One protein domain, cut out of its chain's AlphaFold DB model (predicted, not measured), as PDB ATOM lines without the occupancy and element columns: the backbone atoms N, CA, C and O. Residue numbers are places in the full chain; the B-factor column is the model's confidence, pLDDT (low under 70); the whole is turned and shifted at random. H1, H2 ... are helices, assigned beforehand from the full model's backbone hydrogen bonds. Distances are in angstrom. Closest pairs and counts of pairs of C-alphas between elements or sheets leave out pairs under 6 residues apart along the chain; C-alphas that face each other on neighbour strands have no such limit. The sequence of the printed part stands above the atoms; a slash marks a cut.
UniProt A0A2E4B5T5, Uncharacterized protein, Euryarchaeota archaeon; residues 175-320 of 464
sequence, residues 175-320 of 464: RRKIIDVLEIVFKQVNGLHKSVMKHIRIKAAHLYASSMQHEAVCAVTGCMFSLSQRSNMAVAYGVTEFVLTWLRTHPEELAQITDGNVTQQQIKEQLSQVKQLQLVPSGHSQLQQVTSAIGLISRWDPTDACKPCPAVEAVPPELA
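AT A GLANCE: This is residues 175 to 320 of the 464 residues of an uncharacterized protein of Euryarchaeota archaeon (UniProt A0A2E4B5T5). Look first for long H2: it crosses H3, the core helix, round which H1, H5 and H6 also pack, with H4 at H3's last end. The printed part has 146 residues with six named helices, H1 to H6 in chain order, and no named strand: all helix, compact, radius of gyration of the C-alphas 15.3 A, spans 45 by 34 by 27 A.

HOW THE PARTS SIT: H2, residues 194 to 217, touches H3, residues 232 to 249, at a steep tilt of 63 degrees; its closest C-alphas, Ala 204 and Val 239, are 6.1 A apart. H3, the hub, touches H6, residues 284 to 298, closest at C-alphas 234 and 290, 4.3 A. Every O i to N i+4 pair is within hydrogen-bond range in H3 and H6, and 19 of 20 in H2.

IN THESE COORDINATES: Find C-alpha 194 at (250.677, 243.710, 312.757); H2 runs 35.4 A. H1 is residues 178 to 188, H4 251 to 258, H5 264 to 279. H6 ends at (237.682, 260.607, 320.838).

THE WHOLE: The printed part has no cut. The H2 to H3 link is long. Look for pLDDT under 70 at 46 residues, among them 298 to 320.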
ATOM      1  N   ARG A 175     237.190 253.907 298.068       66.81
ATOM      2  CA  ARG A 175     237.018 254.940 297.036       66.81
ATOM      3  C   ARG A 175     237.797 256.206 297.372       66.81
ATOM      4  O   ARG A 175     238.404 256.809 296.492       66.81
ATOM      5  N   ARG A 176     237.806 256.583 298.648       68.25
ATOM      6  CA  ARG A 176     238.527 257.749 299.153       68.25
ATOM      7  C   ARG A 176     240.000 257.466 299.442       68.25
ATOM      8  O   ARG A 176     240.693 258.384 299.855       68.25
ATOM      9  N   LYS A 177     240.504 256.246 299.222       78.50
ATOM     10  CA  LYS A 177     241.901 255.855 299.497       78.50
ATOM     11  C   LYS A 177     242.346 256.106 300.947       78.50
ATOM     12  O   LYS A 177     243.525 256.315 301.216       78.50
ATOM     13  N   ILE A 178     241.420 256.090 301.911       81.31
ATOM     14  CA  ILE A 178     241.750 256.328 303.331       81.31
ATOM     15  C   ILE A 178     242.639 255.200 303.869       81.31
ATOM     16  O   ILE A 178     243.530 255.434 304.680       81.31
ATOM     17  N   ILE A 179     242.440 253.979 303.376       85.12
ATOM     18  CA  ILE A 179     243.224 252.817 303.800       85.12
ATOM     19  C   ILE A 179     244.646 252.877 303.242       85.12
ATOM     20  O   ILE A 179     245.585 252.582 303.973       85.12
ATOM     21  N   ASP A 180     244.830 253.352 302.010       83.12
ATOM     22  CA  ASP A 180     246.170 253.569 301.454       83.12
ATOM     23  C   ASP A 180     246.948 254.598 302.285       83.12
ATOM     24  O   ASP A 180     248.132 254.415 302.570       83.12
ATOM     25  N   VAL A 181     246.262 255.648 302.750       84.31
ATOM     26  CA  VAL A 181     246.843 256.634 303.666       84.31
ATOM     27  C   VAL A 181     247.198 256.010 305.018       84.31
ATOM     28  O   VAL A 181     248.283 256.278 305.531       84.31
ATOM     29  N   LEU A 182     246.343 255.153 305.587       87.56
ATOM     30  CA  LEU A 182     246.673 254.414 306.814       87.56
ATOM     31  C   LEU A 182     247.944 253.573 306.638       87.56
ATOM     32  O   LEU A 182     248.806 253.600 307.512       87.56
ATOM     33  N   GLU A 183     248.124 252.902 305.498       89.38
ATOM     34  CA  GLU A 183     249.354 252.145 305.222       89.38
ATOM     35  C   GLU A 183     250.595 253.039 305.111       89.38
ATOM     36  O   GLU A 183     251.690 252.630 305.502       89.38
ATOM     37  N   ILE A 184     250.454 254.261 304.591       86.50
ATOM     38  CA  ILE A 184     251.545 255.245 304.588       86.50
ATOM     39  C   ILE A 184     251.908 255.622 306.028       86.50
ATOM     40  O   ILE A 184     253.087 255.581 306.378       86.50
ATOM     41  N   VAL A 185     250.914 255.901 306.876       86.50
ATOM     42  CA  VAL A 185     251.136 256.197 308.302       86.50
ATOM     43  C   VAL A 185     251.805 255.009 309.002       86.50
ATOM     44  O   VAL A 185     252.789 255.190 309.711       86.50
ATOM     45  N   PHE A 186     251.354 253.779 308.749       91.38
ATOM     46  CA  PHE A 186     251.940 252.566 309.330       91.38
ATOM     47  C   PHE A 186     253.401 252.349 308.937       91.38
ATOM     48  O   PHE A 186     254.170 251.841 309.745       91.38
ATOM     49  N   LYS A 187     253.799 252.735 307.719       88.44
ATOM     50  CA  LYS A 187     255.202 252.677 307.277       88.44
ATOM     51  C   LYS A 187     256.073 253.749 307.927       88.44
ATOM     52  O   LYS A 187     257.272 253.539 308.061       88.44
ATOM     53  N   GLN A 188     255.488 254.890 308.278       85.12
ATOM     54  CA  GLN A 188     256.198 256.002 308.911       85.12
ATOM     55  C   GLN A 188     256.336 255.823 310.431       85.12
ATOM     56  O   GLN A 188     257.278 256.345 311.022       85.12
ATOM     57  N   VAL A 189     255.424 255.079 311.065       86.62
ATOM     58  CA  VAL A 189     255.491 254.731 312.491       86.62
ATOM     59  C   VAL A 189     256.330 253.468 312.671       86.62
ATOM     60  O   VAL A 189     255.917 252.356 312.335       86.62
ATOM     61  N   ASN A 190     257.519 253.624 313.241       82.19
ATOM     62  CA  ASN A 190     258.458 252.530 313.433       82.19
ATOM     63  C   ASN A 190     257.948 251.523 314.473       82.19
ATOM     64  O   ASN A 190     257.550 251.881 315.582       82.19
ATOM     65  N   GLY A 191     258.024 250.236 314.126       81.19
ATOM     66  CA  GLY A 191     257.765 249.134 315.058       81.19
ATOM     67  C   GLY A 191     256.291 248.891 315.383       81.19
ATOM     68  O   GLY A 191     256.002 248.202 316.359       81.19
ATOM     69  N   LEU A 192     255.353 249.433 314.598       87.38
ATOM     70  CA  LEU A 192     253.929 249.164 314.784       87.38
ATOM     71  C   LEU A 192     253.639 247.664 314.561       87.38
ATOM     72  O   LEU A 192     254.024 247.077 313.549       87.38
ATOM     73  N   HIS A 193     252.990 247.010 315.525       91.00
ATOM     74  CA  HIS A 193     252.739 245.567 315.453       91.00
ATOM     75  C   HIS A 193     251.598 245.244 314.477       91.00
ATOM     76  O   HIS A 193     250.606 245.973 314.408       91.00
ATOM     77  N   LYS A 194     251.682 244.109 313.765       89.06
ATOM     78  CA  LYS A 194     250.677 243.710 312.757       89.06
ATOM     79  C   LYS A 194     249.258 243.633 313.328       89.06
ATOM     80  O   LYS A 194     248.320 244.085 312.675       89.06
ATOM     81  N   SER A 195     249.095 243.115 314.546       89.94
ATOM     82  CA  SER A 195     247.775 243.045 315.193       89.94
ATOM     83  C   SER A 195     247.211 244.426 315.533       89.94
ATOM     84  O   SER A 195     246.006 244.635 315.427       89.94
ATOM     85  N   VAL A 196     248.077 245.390 315.867       90.62
ATOM     86  CA  VAL A 196     247.671 246.782 316.114       90.62
ATOM     87  C   VAL A 196     247.245 247.439 314.801       90.62
ATOM     88  O   VAL A 196     246.176 248.038 314.753       90.62
ATOM     89  N   MET A 197     247.996 247.247 313.709       92.38
ATOM     90  CA  MET A 197     247.587 247.709 312.371       92.38
ATOM     91  C   MET A 197     246.225 247.133 311.965       92.38
ATOM     92  O   MET A 197     245.341 247.873 311.536       92.38
ATOM     93  N   LYS A 198     246.028 245.820 312.153       90.19
ATOM     94  CA  LYS A 198     244.743 245.143 311.917       90.19
ATOM     95  C   LYS A 198     243.621 245.794 312.725       90.19
ATOM     96  O   LYS A 198     242.572 246.110 312.166       90.19
ATOM     97  N   HIS A 199     243.848 246.036 314.014       89.75
ATOM     98  CA  HIS A 199     242.860 246.670 314.881       89.75
ATOM     99  C   HIS A 199     242.527 248.102 314.435       89.75
ATOM    100  O   HIS A 199     241.353 248.462 314.378       89.75
ATOM    101  N   ILE A 200     243.532 248.893 314.039       90.94
ATOM    102  CA  ILE A 200     243.335 250.252 313.516       90.94
ATOM    103  C   ILE A 200     242.470 250.229 312.249       90.94
ATOM    104  O   ILE A 200     241.523 251.007 312.161       90.94
ATOM    105  N   ARG A 201     242.727 249.320 311.296       89.38
ATOM    106  CA  ARG A 201     241.921 249.193 310.062       89.38
ATOM    107  C   ARG A 201     240.456 248.878 310.358       89.38
ATOM    108  O   ARG A 201     239.563 249.531 309.826       89.38
ATOM    109  N   ILE A 202     240.208 247.909 311.241       86.12
ATOM    110  CA  ILE A 202     238.844 247.514 311.623       86.12
ATOM    111  C   ILE A 202     238.129 248.671 312.328       86.12
ATOM    112  O   ILE A 202     236.987 248.990 311.999       86.12
ATOM    113  N   LYS A 203     238.803 249.342 313.269       86.12
ATOM    114  CA  LYS A 203     238.236 250.504 313.963       86.12
ATOM    115  C   LYS A 203     237.980 251.670 313.010       86.12
ATOM    116  O   LYS A 203     236.950 252.319 313.154       86.12
ATOM    117  N   ALA A 204     238.835 251.890 312.010       87.44
ATOM    118  CA  ALA A 204     238.595 252.877 310.959       87.44
ATOM    119  C   ALA A 204     237.308 252.566 310.181       87.44
ATOM    120  O   ALA A 204     236.473 253.453 310.016       87.44
ATOM    121  N   ALA A 205     237.111 251.307 309.774       83.75
ATOM    122  CA  ALA A 205     235.891 250.861 309.100       83.75
ATOM    123  C   ALA A 205     234.638 251.074 309.958       83.75
ATOM    124  O   ALA A 205     233.647 251.619 309.475       83.75
ATOM    125  N   HIS A 206     234.695 250.710 311.241       81.38
ATOM    126  CA  HIS A 206     233.572 250.890 312.161       81.38
ATOM    127  C   HIS A 206     233.245 252.370 312.396       81.38
ATOM    128  O   HIS A 206     232.084 252.754 312.298       81.38
ATOM    129  N   LEU A 207     234.250 253.210 312.664       81.69
ATOM    130  CA  LEU A 207     234.058 254.649 312.872       81.69
ATOM    131  C   LEU A 207     233.470 255.324 311.633       81.69
ATOM    132  O   LEU A 207     232.557 256.139 311.744       81.69
ATOM    133  N   TYR A 208     233.955 254.954 310.449       83.94
ATOM    134  CA  TYR A 208     233.450 255.505 309.199       83.94
ATOM    135  C   TYR A 208     232.011 255.050 308.910       83.94
ATOM    136  O   TYR A 208     231.189 255.855 308.482       83.94
ATOM    137  N   ALA A 209     231.673 253.791 309.211       80.38
ATOM    138  CA  ALA A 209     230.305 253.288 309.096       80.38
ATOM    139  C   ALA A 209     229.335 254.013 310.035       80.38
ATOM    140  O   ALA A 209     228.278 254.460 309.591       80.38
ATOM    141  N   SER A 210     229.716 254.190 311.302       79.31
ATOM    142  CA  SER A 210     228.932 254.963 312.272       79.31
ATOM    143  C   SER A 210     228.770 256.422 311.844       79.31
ATOM    144  O   SER A 210     227.694 256.993 312.000       79.31
ATOM    145  N   SER A 211     229.813 257.017 311.257       81.56
ATOM    146  CA  SER A 211     229.756 258.375 310.716       81.56
ATOM    147  C   SER A 211     228.761 258.497 309.563       81.56
ATOM    148  O   SER A 211     227.918 259.387 309.589       81.56
ATOM    149  N   MET A 212     228.767 257.566 308.605       80.44
ATOM    150  CA  MET A 212     227.791 257.567 307.509       80.44
ATOM    151  C   MET A 212     226.349 257.355 307.992       80.44
ATOM    152  O   MET A 212     225.432 257.994 307.481       80.44
ATOM    153  N   GLN A 213     226.137 256.488 308.989       76.81
ATOM    154  CA  GLN A 213     224.815 256.307 309.605       76.81
ATOM    155  C   GLN A 213     224.320 257.600 310.256       76.81
ATOM    156  O   GLN A 213     223.163 257.978 310.072       76.81
ATOM    157  N   HIS A 214     225.212 258.308 310.949       77.00
ATOM    158  CA  HIS A 214     224.901 259.602 311.536       77.00
ATOM    159  C   HIS A 214     224.585 260.648 310.462       77.00
ATOM    160  O   HIS A 214     223.576 261.338 310.565       77.00
ATOM    161  N   GLU A 215     225.395 260.744 309.404       78.44
ATOM    162  CA  GLU A 215     225.172 261.660 308.276       78.44
ATOM    163  C   GLU A 215     223.815 261.444 307.592       78.44
ATOM    164  O   GLU A 215     223.183 262.409 307.171       78.44
ATOM    165  N   ALA A 216     223.332 260.201 307.519       80.19
ATOM    166  CA  ALA A 216     222.029 259.890 306.933       80.19
ATOM    167  C   ALA A 216     220.841 260.419 307.762       80.19
ATOM    168  O   ALA A 216     219.760 260.641 307.217       80.19
ATOM    169  N   VAL A 217     221.024 260.611 309.072       80.44
ATOM    170  CA  VAL A 217     219.977 261.068 310.005       80.44
ATOM    171  C   VAL A 217     220.157 262.543 310.384       80.44
ATOM    172  O   VAL A 217     219.192 263.239 310.702       80.44
ATOM    173  N   CYS A 218     221.390 263.042 310.358       78.31
ATOM    174  CA  CYS A 218     221.742 264.382 310.792       78.31
ATOM    175  C   CYS A 218     221.537 265.402 309.667       78.31
ATOM    176  O   CYS A 218     222.257 265.418 308.674       78.31
ATOM    177  N   ALA A 219     220.581 266.313 309.853       75.06
ATOM    178  CA  ALA A 219     220.295 267.388 308.899       75.06
ATOM    179  C   ALA A 219     221.214 268.622 309.052       75.06
ATOM    180  O   ALA A 219     221.025 269.621 308.358       75.06
ATOM    181  N   VAL A 220     222.178 268.592 309.980       74.62
ATOM    182  CA  VAL A 220     223.059 269.736 310.258       74.62
ATOM    183  C   VAL A 220     224.146 269.825 309.188       74.62
ATOM    184  O   VAL A 220     224.995 268.939 309.062       74.62
ATOM    185  N   THR A 221     224.150 270.917 308.427       68.19
ATOM    186  CA  THR A 221     225.219 271.216 307.468       68.19
ATOM    187  C   THR A 221     226.533 271.462 308.208       68.19
ATOM    188  O   THR A 221     226.578 272.173 309.209       68.19
ATOM    189  N   GLY A 222     227.620 270.840 307.745       64.31
ATOM    190  CA  GLY A 222     228.902 270.913 308.451       64.31
ATOM    191  C   GLY A 222     228.888 270.201 309.805       64.31
ATOM    192  O   GLY A 222     229.591 270.626 310.719       64.31
ATOM    193  N   CYS A 223     228.081 269.142 309.948       71.62
ATOM    194  CA  CYS A 223     228.056 268.308 311.142       71.62
ATOM    195  C   CYS A 223     229.474 267.866 311.535       71.62
ATOM    196  O   CYS A 223     230.251 267.363 310.718       71.62
ATOM    197  N   MET A 224     229.800 268.019 312.818       68.31
ATOM    198  CA  MET A 224     231.111 267.653 313.340       68.31
ATOM    199  C   MET A 224     231.417 266.162 313.168       68.31
ATOM    200  O   MET A 224     232.549 265.787 312.889       68.31
ATOM    201  N   PHE A 225     230.384 265.330 313.214       72.06
ATOM    202  CA  PHE A 225     230.456 263.885 313.089       72.06
ATOM    203  C   PHE A 225     230.460 263.381 311.640       72.06
ATOM    204  O   PHE A 225     230.543 262.174 311.410       72.06
ATOM    205  N   SER A 226     230.425 264.290 310.661       76.50
ATOM    206  CA  SER A 226     230.530 263.946 309.248       76.50
ATOM    207  C   SER A 226     231.994 263.768 308.825       76.50
ATOM    208  O   SER A 226     232.686 264.724 308.460       76.50
ATOM    209  N   LEU A 227     232.497 262.532 308.878       76.25
ATOM    210  CA  LEU A 227     233.850 262.194 308.424       76.25
ATOM    211  C   LEU A 227     233.946 262.189 306.890       76.25
ATOM    212  O   LEU A 227     235.050 262.323 306.346       76.25
ATOM    213  N   SER A 228     232.819 262.100 306.170       75.62
ATOM    214  CA  SER A 228     232.805 262.203 304.707       75.62
ATOM    215  C   SER A 228     233.318 263.561 304.209       75.62
ATOM    216  O   SER A 228     233.961 263.637 303.163       75.62
ATOM    217  N   GLN A 229     233.153 264.621 305.006       74.38
ATOM    218  CA  GLN A 229     233.563 265.992 304.673       74.38
ATOM    219  C   GLN A 229     235.022 266.323 305.035       74.38
ATOM    220  O   GLN A 229     235.489 267.432 304.767       74.38
ATOM    221  N   ARG A 230     235.759 265.389 305.654       72.06
ATOM    222  CA  ARG A 230     237.129 265.600 306.167       72.06
ATOM    223  C   ARG A 230     238.197 265.055 305.235       72.06
ATOM    224  O   ARG A 230     237.944 264.114 304.491       72.06
ATOM    225  N   SER A 231     239.410 265.607 305.297       76.75
ATOM    226  CA  SER A 231     240.549 265.089 304.527       76.75
ATOM    227  C   SER A 231     240.919 263.664 304.944       76.75
ATOM    228  O   SER A 231     240.892 263.310 306.121       76.75
ATOM    229  N   ASN A 232     241.298 262.840 303.963       81.31
ATOM    230  CA  ASN A 232     241.661 261.437 304.192       81.31
ATOM    231  C   ASN A 232     242.840 261.311 305.171       81.31
ATOM    232  O   ASN A 232     242.847 260.425 306.020       81.31
ATOM    233  N   MET A 233     243.796 262.246 305.085       79.75
ATOM    234  CA  MET A 233     244.918 262.366 306.019       79.75
ATOM    235  C   MET A 233     244.444 262.643 307.446       79.75
ATOM    236  O   MET A 233     244.904 261.978 308.372       79.75
ATOM    237  N   ALA A 234     243.513 263.587 307.636       79.06
ATOM    238  CA  ALA A 234     242.985 263.905 308.961       79.06
ATOM    239  C   ALA A 234     242.259 262.713 309.588       79.06
ATOM    240  O   ALA A 234     242.463 262.425 310.765       79.06
ATOM    241  N   VAL A 235     241.477 261.978 308.793       81.81
ATOM    242  CA  VAL A 235     240.810 260.753 309.254       81.81
ATOM    243  C   VAL A 235     241.838 259.679 309.619       81.81
ATOM    244  O   VAL A 235     241.768 259.123 310.710       81.81
ATOM    245  N   ALA A 236     242.825 259.411 308.761       86.25
ATOM    246  CA  ALA A 236     243.822 258.369 309.002       86.25
ATOM    247  C   ALA A 236     244.676 258.641 310.253       86.25
ATOM    248  O   ALA A 236     244.818 257.760 311.108       86.25
ATOM    249  N   TYR A 237     245.197 259.864 310.406       85.38
ATOM    250  CA  TYR A 237     245.931 260.256 311.610       85.38
ATOM    251  C   TYR A 237     245.035 260.264 312.846       85.38
ATOM    252  O   TYR A 237     245.457 259.772 313.891       85.38
ATOM    253  N   GLY A 238     243.805 260.768 312.723       83.56
ATOM    254  CA  GLY A 238     242.864 260.847 313.834       83.56
ATOM    255  C   GLY A 238     242.466 259.479 314.373       83.56
ATOM    256  O   GLY A 238     242.509 259.262 315.582       83.56
ATOM    257  N   VAL A 239     242.161 258.524 313.490       88.38
ATOM    258  CA  VAL A 239     241.847 257.145 313.894       88.38
ATOM    259  C   VAL A 239     243.076 256.460 314.492       88.38
ATOM    260  O   VAL A 239     242.960 255.799 315.521       88.38
ATOM    261  N   THR A 240     244.255 256.633 313.888       90.19
ATOM    262  CA  THR A 240     245.497 256.027 314.395       90.19
ATOM    263  C   THR A 240     245.828 256.539 315.798       90.19
ATOM    264  O   THR A 240     246.076 255.742 316.701       90.19
ATOM    265  N   GLU A 241     245.778 257.856 316.016       89.88
ATOM    266  CA  GLU A 241     245.998 258.448 317.336       89.88
ATOM    267  C   GLU A 241     244.941 258.007 318.349       89.88
ATOM    268  O   GLU A 241     245.296 257.652 319.475       89.88
ATOM    269  N   PHE A 242     243.664 258.008 317.965       88.38
ATOM    270  CA  PHE A 242     242.579 257.576 318.838       88.38
ATOM    271  C   PHE A 242     242.795 256.142 319.323       88.38
ATOM    272  O   PHE A 242     242.789 255.890 320.527       88.38
ATOM    273  N   VAL A 243     243.057 255.215 318.398       90.06
ATOM    274  CA  VAL A 243     243.260 253.800 318.726       90.06
ATOM    275  C   VAL A 243     244.497 253.614 319.602       90.06
ATOM    276  O   VAL A 243     244.417 252.929 320.615       90.06
ATOM    277  N   LEU A 244     245.628 254.248 319.277       90.94
ATOM    278  CA  LEU A 244     246.839 254.145 320.099       90.94
ATOM    279  C   LEU A 244     246.652 254.764 321.491       90.94
ATOM    280  O   LEU A 244     247.131 254.216 322.482       90.94
ATOM    281  N   THR A 245     245.931 255.882 321.590       89.38
ATOM    282  CA  THR A 245     245.605 256.512 322.878       89.38
ATOM    283  C   THR A 245     244.724 255.600 323.719       89.38
ATOM    284  O   THR A 245     244.983 255.441 324.911       89.38
ATOM    285  N   TRP A 246     243.734 254.966 323.098       87.94
ATOM    286  CA  TRP A 246     242.829 254.044 323.766       87.94
ATOM    287  C   TRP A 246     243.531 252.752 324.205       87.94
ATOM    288  O   TRP A 246     243.383 252.351 325.357       87.94
ATOM    289  N   LEU A 247     244.383 252.158 323.361       89.06
ATOM    290  CA  LEU A 247     245.206 250.994 323.728       89.06
ATOM    291  C   LEU A 247     246.194 251.313 324.856       89.06
ATOM    292  O   LEU A 247     246.519 250.456 325.673       89.06
ATOM    293  N   ARG A 248     246.672 252.560 324.929       89.62
ATOM    294  CA  ARG A 248     247.522 253.017 326.031       89.62
ATOM    295  C   ARG A 248     246.760 253.068 327.356       89.62
ATOM    296  O   ARG A 248     247.353 252.770 328.386       89.62
ATOM    297  N   THR A 249     245.493 253.481 327.350       87.94
ATOM    298  CA  THR A 249     244.677 253.568 328.574       87.94
ATOM    299  C   THR A 249     244.035 252.239 328.974       87.94
ATOM    300  O   THR A 249     243.630 252.121 330.123       87.94
ATOM    301  N   HIS A 250     243.996 251.252 328.072       88.38
ATOM    302  CA  HIS A 250     243.397 249.931 328.292       88.38
ATOM    303  C   HIS A 250     244.431 248.801 328.074       88.38
ATOM    304  O   HIS A 250     244.478 248.186 327.001       88.38
ATOM    305  N   PRO A 251     245.323 248.539 329.053       86.06
ATOM    306  CA  PRO A 251     246.365 247.507 328.946       86.06
ATOM    307  C   PRO A 251     245.831 246.099 328.674       86.06
ATOM    308  O   PRO A 251     246.478 245.320 327.978       86.06
ATOM    309  N   GLU A 252     244.678 245.760 329.239       88.44
ATOM    310  CA  GLU A 252     244.017 244.469 329.078       88.44
ATOM    311  C   GLU A 252     243.621 244.209 327.621       88.44
ATOM    312  O   GLU A 252     243.870 243.126 327.094       88.44
ATOM    313  N   GLU A 253     243.092 245.227 326.945       87.25
ATOM    314  CA  GLU A 253     242.726 245.179 325.529       87.25
ATOM    315  C   GLU A 253     243.975 245.065 324.649       87.25
ATOM    316  O   GLU A 253     244.034 244.252 323.723       87.25
ATOM    317  N   LEU A 254     245.026 245.824 324.978       87.75
ATOM    318  CA  LEU A 254     246.320 245.734 324.300       87.75
ATOM    319  C   LEU A 254     246.913 244.322 324.400       87.75
ATOM    320  O   LEU A 254     247.384 243.784 323.393       87.75
ATOM    321  N   ALA A 255     246.868 243.712 325.585       86.19
ATOM    322  CA  ALA A 255     247.357 242.357 325.804       86.19
ATOM    323  C   ALA A 255     246.557 241.329 324.992       86.19
ATOM    324  O   ALA A 255     247.163 240.460 324.372       86.19
ATOM    325  N   GLN A 256     245.229 241.468 324.922       88.94
ATOM    326  CA  GLN A 256     244.367 240.590 324.119       88.94
ATOM    327  C   GLN A 256     244.609 240.731 322.612       88.94
ATOM    328  O   GLN A 256     244.630 239.741 321.891       88.94
ATOM    329  N   ILE A 257     244.798 241.954 322.115       87.62
ATOM    330  CA  ILE A 257     244.986 242.208 320.679       87.62
ATOM    331  C   ILE A 257     246.367 241.748 320.208       87.62
ATOM    332  O   ILE A 257     246.538 241.369 319.049       87.62
ATOM    333  N   THR A 258     247.375 241.841 321.073       87.56
ATOM    334  CA  THR A 258     248.775 241.595 320.704       87.56
ATOM    335  C   THR A 258     249.334 240.290 321.250       87.56
ATOM    336  O   THR A 258     250.520 240.033 321.053       87.56
ATOM    337  N   ASP A 259     248.514 239.480 321.922       86.69
ATOM    338  CA  ASP A 259     248.933 238.287 322.665       86.69
ATOM    339  C   ASP A 259     250.077 238.587 323.659       86.69
ATOM    340  O   ASP A 259     250.981 237.783 323.869       86.69
ATOM    341  N   GLY A 260     250.077 239.798 324.230       83.19
ATOM    342  CA  GLY A 260     251.106 240.289 325.154       83.19
ATOM    343  C   GLY A 260     252.442 240.704 324.516       83.19
ATOM    344  O   GLY A 260     253.362 241.073 325.243       83.19
ATOM    345  N   ASN A 261     252.569 240.688 323.185       85.31
ATOM    346  CA  ASN A 261     253.833 240.993 322.498       85.31
ATOM    347  C   ASN A 261     254.194 242.487 322.464       85.31
ATOM    348  O   ASN A 261     255.334 242.830 322.150       85.31
ATOM    349  N   VAL A 262     253.237 243.377 322.742       87.94
ATOM    350  CA  VAL A 262     253.447 244.829 322.693       87.94
ATOM    351  C   VAL A 262     253.265 245.435 324.074       87.94
ATOM    352  O   VAL A 262     252.235 245.251 324.722       87.94
ATOM    353  N   THR A 263     254.252 246.210 324.513       88.25
ATOM    354  CA  THR A 263     254.193 246.908 325.800       88.25
ATOM    355  C   THR A 263     253.499 248.264 325.667       88.25
ATOM    356  O   THR A 263     253.540 248.919 324.623       88.25
ATOM    357  N   GLN A 264     252.914 248.759 326.760       89.00
ATOM    358  CA  GLN A 264     252.366 250.123 326.796       89.00
ATOM    359  C   GLN A 264     253.418 251.196 326.479       89.00
ATOM    360  O   GLN A 264     253.085 252.249 325.934       89.00
ATOM    361  N   GLN A 265     254.685 250.940 326.811       86.75
ATOM    362  CA  GLN A 265     255.779 251.851 326.496       86.75
ATOM    363  C   GLN A 265     255.996 251.954 324.981       86.75
ATOM    364  O   GLN A 265     256.084 253.066 324.465       86.75
ATOM    365  N   GLN A 266     255.962 250.829 324.260       88.25
ATOM    366  CA  GLN A 266     256.025 250.824 322.795       88.25
ATOM    367  C   GLN A 266     254.836 251.568 322.175       88.25
ATOM    368  O   GLN A 266     255.028 252.364 321.261       88.25
ATOM    369  N   ILE A 267     253.620 251.397 322.712       90.62
ATOM    370  CA  ILE A 267     252.449 252.178 322.270       90.62
ATOM    371  C   ILE A 267     252.654 253.678 322.521       90.62
ATOM    372  O   ILE A 267     252.314 254.501 321.673       90.62
ATOM    373  N   LYS A 268     253.226 254.065 323.668       90.19
ATOM    374  CA  LYS A 268     253.520 255.470 323.989       90.19
ATOM    375  C   LYS A 268     254.545 256.071 323.021       90.19
ATOM    376  O   LYS A 268     254.365 257.209 322.588       90.19
ATOM    377  N   GLU A 269     255.581 255.316 322.670       88.56
ATOM    378  CA  GLU A 269     256.589 255.712 321.682       88.56
ATOM    379  C   GLU A 269     255.967 255.854 320.285       88.56
ATOM    380  O   GLU A 269     256.119 256.897 319.651       88.56
ATOM    381  N   GLN A 270     255.165 254.884 319.845       89.75
ATOM    382  CA  GLN A 270     254.435 254.943 318.572       89.75
ATOM    383  C   GLN A 270     253.460 256.124 318.517       89.75
ATOM    384  O   GLN A 270     253.411 256.843 317.523       89.75
ATOM    385  N   LEU A 271     252.729 256.389 319.603       89.50
ATOM    386  CA  LEU A 271     251.840 257.545 319.716       89.50
ATOM    387  C   LEU A 271     252.615 258.863 319.593       89.50
ATOM    388  O   LEU A 271     252.136 259.804 318.966       89.50
ATOM    389  N   SER A 272     253.819 258.939 320.169       87.19
ATOM    390  CA  SER A 272     254.669 260.125 320.042       87.19
ATOM    391  C   SER A 272     255.148 260.341 318.604       87.19
ATOM    392  O   SER A 272     255.123 261.474 318.129       87.19
ATOM    393  N   GLN A 273     255.477 259.266 317.881       86.38
ATOM    394  CA  GLN A 273     255.842 259.329 316.465       86.38
ATOM    395  C   GLN A 273     254.658 259.774 315.602       86.38
ATOM    396  O   GLN A 273     254.818 260.656 314.768       86.38
ATOM    397  N   VAL A 274     253.454 259.243 315.842       85.88
ATOM    398  CA  VAL A 274     252.235 259.694 315.144       85.88
ATOM    399  C   VAL A 274     252.014 261.190 315.354       85.88
ATOM    400  O   VAL A 274     251.808 261.913 314.385       85.88
ATOM    401  N   LYS A 275     252.136 261.679 316.593       84.00
ATOM    402  CA  LYS A 275     252.017 263.114 316.902       84.00
ATOM    403  C   LYS A 275     253.084 263.958 316.218       84.00
ATOM    404  O   LYS A 275     252.788 265.056 315.767       84.00
ATOM    405  N   GLN A 276     254.309 263.454 316.104       80.56
ATOM    406  CA  GLN A 276     255.358 264.128 315.342       80.56
ATOM    407  C   GLN A 276     255.023 264.167 313.849       80.56
ATOM    408  O   GLN A 276     255.130 265.224 313.240       80.56
ATOM    409  N   LEU A 277     254.542 263.070 313.264       78.12
ATOM    410  CA  LEU A 277     254.160 263.013 311.847       78.12
ATOM    411  C   LEU A 277     253.019 263.980 311.500       78.12
ATOM    412  O   LEU A 277     253.007 264.547 310.409       78.12
ATOM    413  N   GLN A 278     252.109 264.242 312.440       74.69
ATOM    414  CA  GLN A 278     251.073 265.269 312.285       74.69
ATOM    415  C   GLN A 278     251.649 266.692 312.168       74.69
ATOM    416  O   GLN A 278     251.013 267.556 311.565       74.69
ATOM    417  N   LEU A 279     252.846 266.934 312.713       69.81
ATOM    418  CA  LEU A 279     253.519 268.236 312.714       69.81
ATOM    419  C   LEU A 279     254.435 268.454 311.494       69.81
ATOM    420  O   LEU A 279     254.822 269.590 311.240       69.81
ATOM    421  N   VAL A 280     254.808 267.400 310.754       57.69
ATOM    422  CA  VAL A 280     255.973 267.434 309.845       57.69
ATOM    423  C   VAL A 280     255.721 268.054 308.454       57.69
ATOM    424  O   VAL A 280     256.649 268.699 307.972       57.69
ATOM    425  N   PRO A 281     254.549 267.944 307.784       49.12
ATOM    426  CA  PRO A 281     254.433 268.547 306.444       49.12
ATOM    427  C   PRO A 281     253.162 269.357 306.143       49.12
ATOM    428  O   PRO A 281     252.836 269.560 304.976       49.12
ATOM    429  N   SER A 282     252.424 269.847 307.138       47.34
ATOM    430  CA  SER A 282     251.067 270.335 306.873       47.34
ATOM    431  C   SER A 282     250.804 271.739 307.397       47.34
ATOM    432  O   SER A 282     251.014 271.999 308.578       47.34
ATOM    433  N   GLY A 283     250.305 272.640 306.545       55.81
ATOM    434  CA  GLY A 283     249.892 273.985 306.956       55.81
ATOM    435  C   GLY A 283     248.947 273.971 308.166       55.81
ATOM    436  O   GLY A 283     248.291 272.968 308.451       55.81
ATOM    437  N   HIS A 284     248.862 275.102 308.872       57.62
ATOM    438  CA  HIS A 284     248.091 275.262 310.116       57.62
ATOM    439  C   HIS A 284     246.655 274.693 310.029       57.62
ATOM    440  O   HIS A 284     246.153 274.115 310.991       57.62
ATOM    441  N   SER A 285     246.036 274.758 308.845       59.62
ATOM    442  CA  SER A 285     244.712 274.201 308.549       59.62
ATOM    443  C   SER A 285     244.628 272.671 308.642       59.62
ATOM    444  O   SER A 285     243.656 272.148 309.177       59.62
ATOM    445  N   GLN A 286     245.629 271.915 308.186       59.31
ATOM    446  CA  GLN A 286     245.610 270.449 308.277       59.31
ATOM    447  C   GLN A 286     245.858 269.977 309.711       59.31
ATOM    448  O   GLN A 286     245.229 269.014 310.144       59.31
ATOM    449  N   LEU A 287     246.705 270.673 310.477       62.41
ATOM    450  CA  LEU A 287     246.868 270.394 311.905       62.41
ATOM    451  C   LEU A 287     245.554 270.640 312.665       62.41
ATOM    452  O   LEU A 287     245.168 269.824 313.501       62.41
ATOM    453  N   GLN A 288     244.826 271.710 312.328       63.69
ATOM    454  CA  GLN A 288     243.483 271.956 312.857       63.69
ATOM    455  C   GLN A 288     242.480 270.877 312.419       63.69
ATOM    456  O   GLN A 288     241.707 270.413 313.252       63.69
ATOM    457  N   GLN A 289     242.517 270.410 311.164       65.50
ATOM    458  CA  GLN A 289     241.664 269.309 310.688       65.50
ATOM    459  C   GLN A 289     241.952 267.994 311.414       65.50
ATOM    460  O   GLN A 289     241.017 267.298 311.798       65.50
ATOM    461  N   VAL A 290     243.227 267.662 311.625       63.09
ATOM    462  CA  VAL A 290     243.655 266.463 312.355       63.09
ATOM    463  C   VAL A 290     243.242 266.567 313.823       63.09
ATOM    464  O   VAL A 290     242.590 265.662 314.332       63.09
ATOM    465  N   THR A 291     243.534 267.689 314.485       66.31
ATOM    466  CA  THR A 291     243.175 267.923 315.897       66.31
ATOM    467  C   THR A 291     241.661 267.908 316.100       66.31
ATOM    468  O   THR A 291     241.166 267.302 317.050       66.31
ATOM    469  N   SER A 292     240.913 268.514 315.172       66.25
ATOM    470  CA  SER A 292     239.452 268.448 315.134       66.25
ATOM    471  C   SER A 292     238.982 267.003 314.970       66.25
ATOM    472  O   SER A 292     238.205 266.530 315.792       66.25
ATOM    473  N   ALA A 293     239.504 266.260 313.988       65.88
ATOM    474  CA  ALA A 293     239.147 264.860 313.769       65.88
ATOM    475  C   ALA A 293     239.446 263.980 314.996       65.88
ATOM    476  O   ALA A 293     238.612 263.161 315.365       65.88
ATOM    477  N   ILE A 294     240.579 264.181 315.678       68.31
ATOM    478  CA  ILE A 294     240.922 263.479 316.927       68.31
ATOM    479  C   ILE A 294     239.913 263.813 318.023       68.31
ATOM    480  O   ILE A 294     239.393 262.908 318.674       68.31
ATOM    481  N   GLY A 295     239.610 265.099 318.227       66.81
ATOM    482  CA  GLY A 295     238.609 265.552 319.195       66.81
ATOM    483  C   GLY A 295     237.221 264.958 318.940       66.81
ATOM    484  O   GLY A 295     236.500 264.651 319.881       66.81
ATOM    485  N   LEU A 296     236.871 264.741 317.675       69.62
ATOM    486  CA  LEU A 296     235.599 264.148 317.269       69.62
ATOM    487  C   LEU A 296     235.564 262.642 317.479       69.62
ATOM    488  O   LEU A 296     234.643 262.133 318.109       69.62
ATOM    489  N   ILE A 297     236.585 261.942 316.989       70.19
ATOM    490  CA  ILE A 297     236.687 260.487 317.109       70.19
ATOM    491  C   ILE A 297     236.798 260.092 318.589       70.19
ATOM    492  O   ILE A 297     236.176 259.125 319.012       70.19
ATOM    493  N   SER A 298     237.531 260.864 319.397       67.00
ATOM    494  CA  SER A 298     237.682 260.607 320.838       67.00
ATOM    495  C   SER A 298     236.414 260.834 321.660       67.00
ATOM    496  O   SER A 298     236.271 260.220 322.714       67.00
ATOM    497  N   ARG A 299     235.497 261.688 321.195       68.75
ATOM    498  CA  ARG A 299     234.198 261.946 321.840       68.75
ATOM    499  C   ARG A 299     233.074 261.075 321.284       68.75
ATOM    500  O   ARG A 299     231.946 261.197 321.745       68.75
ATOM    501  N   TRP A 300     233.366 260.241 320.289       68.88
ATOM    502  CA  TRP A 300     232.362 259.447 319.601       68.88
ATOM    503  C   TRP A 300     231.875 258.291 320.479       68.88
ATOM    504  O   TRP A 300     232.604 257.321 320.695       68.88
ATOM    505  N   ASP A 301     230.618 258.350 320.915       69.12
ATOM    506  CA  ASP A 301     229.929 257.209 321.513       69.12
ATOM    507  C   ASP A 301     229.180 256.418 320.415       69.12
ATOM    508  O   ASP A 301     228.498 257.010 319.571       69.12
ATOM    509  N   PRO A 302     229.267 255.075 320.375       64.94
ATOM    510  CA  PRO A 302     228.486 254.256 319.445       64.94
ATOM    511  C   PRO A 302     226.974 254.544 319.459       64.94
ATOM    512  O   PRO A 302     226.303 254.348 318.447       64.94
ATOM    513  N   THR A 303     226.430 255.029 320.577       67.56
ATOM    514  CA  THR A 303     225.013 255.388 320.730       67.56
ATOM    515  C   THR A 303     224.618 256.706 320.051       67.56
ATOM    516  O   THR A 303     223.420 256.961 319.883       67.56
ATOM    517  N   ASP A 304     225.589 257.508 319.603       63.50
ATOM    518  CA  ASP A 304     225.370 258.784 318.906       63.50
ATOM    519  C   ASP A 304     225.226 258.628 317.382       63.50
ATOM    520  O   ASP A 304     224.771 259.546 316.694       63.50
ATOM    521  N   ALA A 305     225.522 257.440 316.840       59.91
ATOM    522  CA  ALA A 305     225.396 257.150 315.409       59.91
ATOM    523  C   ALA A 305     223.952 257.278 314.883       59.91
ATOM    524  O   ALA A 305     223.745 257.560 313.707       59.91
ATOM    525  N   CYS A 306     222.946 257.112 315.749       60.50
ATOM    526  CA  CYS A 306     221.527 257.123 315.374       60.50
ATOM    527  C   CYS A 306     220.770 258.380 315.832       60.50
ATOM    528  O   CYS A 306     219.540 258.410 315.747       60.50
ATOM    529  N   LYS A 307     221.457 259.395 316.369       66.44
ATOM    530  CA  LYS A 307     220.818 260.596 316.925       66.44
ATOM    531  C   LYS A 307     221.262 261.842 316.158       66.44
ATOM    532  O   LYS A 307     222.458 262.006 315.936       66.44
ATOM    533  N   PRO A 308     220.342 262.746 315.780       63.41
ATOM    534  CA  PRO A 308     220.733 264.038 315.229       63.41
ATOM    535  C   PRO A 308     221.502 264.843 316.284       63.41
ATOM    536  O   PRO A 308     221.168 264.800 317.471       63.41
ATOM    537  N   CYS A 309     222.530 265.583 315.858       68.25
ATOM    538  CA  CYS A 309     223.304 266.431 316.761       68.25
ATOM    539  C   CYS A 309     222.398 267.434 317.496       68.25
ATOM    540  O   CYS A 309     221.643 268.155 316.832       68.25
ATOM    541  N   PRO A 310     222.510 267.573 318.829       59.09
ATOM    542  CA  PRO A 310     221.906 268.691 319.538       59.09
ATOM    543  C   PRO A 310     222.687 269.959 319.180       59.09
ATOM    544  O   PRO A 310     223.721 270.205 319.780       59.09
ATOM    545  N   ALA A 311     222.237 270.691 318.150       51.22
ATOM    546  CA  ALA A 311     222.742 272.002 317.713       51.22
ATOM    547  C   ALA A 311     224.225 272.242 318.056       51.22
ATOM    548  O   ALA A 311     224.567 273.106 318.861       51.22
ATOM    549  N   VAL A 312     225.100 271.408 317.500       53.56
ATOM    550  CA  VAL A 312     226.535 271.523 317.739       53.56
ATOM    551  C   VAL A 312     227.092 272.583 316.795       53.56
ATOM    552  O   VAL A 312     226.634 272.676 315.654       53.56
ATOM    553  N   GLU A 313     228.052 273.380 317.277       50.62
ATOM    554  CA  GLU A 313     228.762 274.395 316.493       50.62
ATOM    555  C   GLU A 313     229.114 273.856 315.103       50.62
ATOM    556  O   GLU A 313     229.776 272.820 314.962       50.62
ATOM    557  N   ALA A 314     228.618 274.553 314.077       51.28
ATOM    558  CA  ALA A 314     228.929 274.242 312.696       51.28
ATOM    559  C   ALA A 314     230.446 274.262 312.528       51.28
ATOM    560  O   ALA A 314     231.136 275.171 312.995       51.28
ATOM    561  N   VAL A 315     230.969 273.235 311.872       52.16
ATOM    562  CA  VAL A 315     232.406 273.122 311.674       52.16
ATOM    563  C   VAL A 315     232.889 274.312 310.838       52.16
ATOM    564  O   VAL A 315     232.272 274.594 309.806       52.16
ATOM    565  N   PRO A 316     233.983 274.994 311.240       47.38
ATOM    566  CA  PRO A 316     234.564 276.068 310.455       47.38
ATOM    567  C   PRO A 316     234.715 275.665 308.979       47.38
ATOM    568  O   PRO A 316     235.197 274.562 308.699       47.38
ATOM    569  N   PRO A 317     234.328 276.528 308.023       49.09
ATOM    570  CA  PRO A 317     234.348 276.213 306.592       49.09
ATOM    571  C   PRO A 317     235.748 275.852 306.072       49.09
ATOM    572  O   PRO A 317     235.872 275.133 305.091       49.09
ATOM    573  N   GLU A 318     236.804 276.268 306.773       45.59
ATOM    574  CA  GLU A 318     238.209 275.905 306.530       45.59
ATOM    575  C   GLU A 318     238.508 274.404 306.753       45.59
ATOM    576  O   GLU A 318     239.486 273.857 306.234       45.59
ATOM    577  N   LEU A 319     237.659 273.718 307.527       44.12
ATOM    578  CA  LEU A 319     237.740 272.286 307.827       44.12
ATOM    579  C   LEU A 319     236.758 271.450 306.988       44.12
ATOM    580  O   LEU A 319     236.832 270.217 307.019       44.12
ATOM    581  N   ALA A 320     235.827 272.093 306.279       45.50
ATOM    582  CA  ALA A 320     234.964 271.461 305.289       45.50
ATOM    583  C   ALA A 320     235.736 271.392 303.966       45.50
ATOM    584  O   ALA A 320     236.165 272.411 303.429       45.50
TER     585      ALA A 320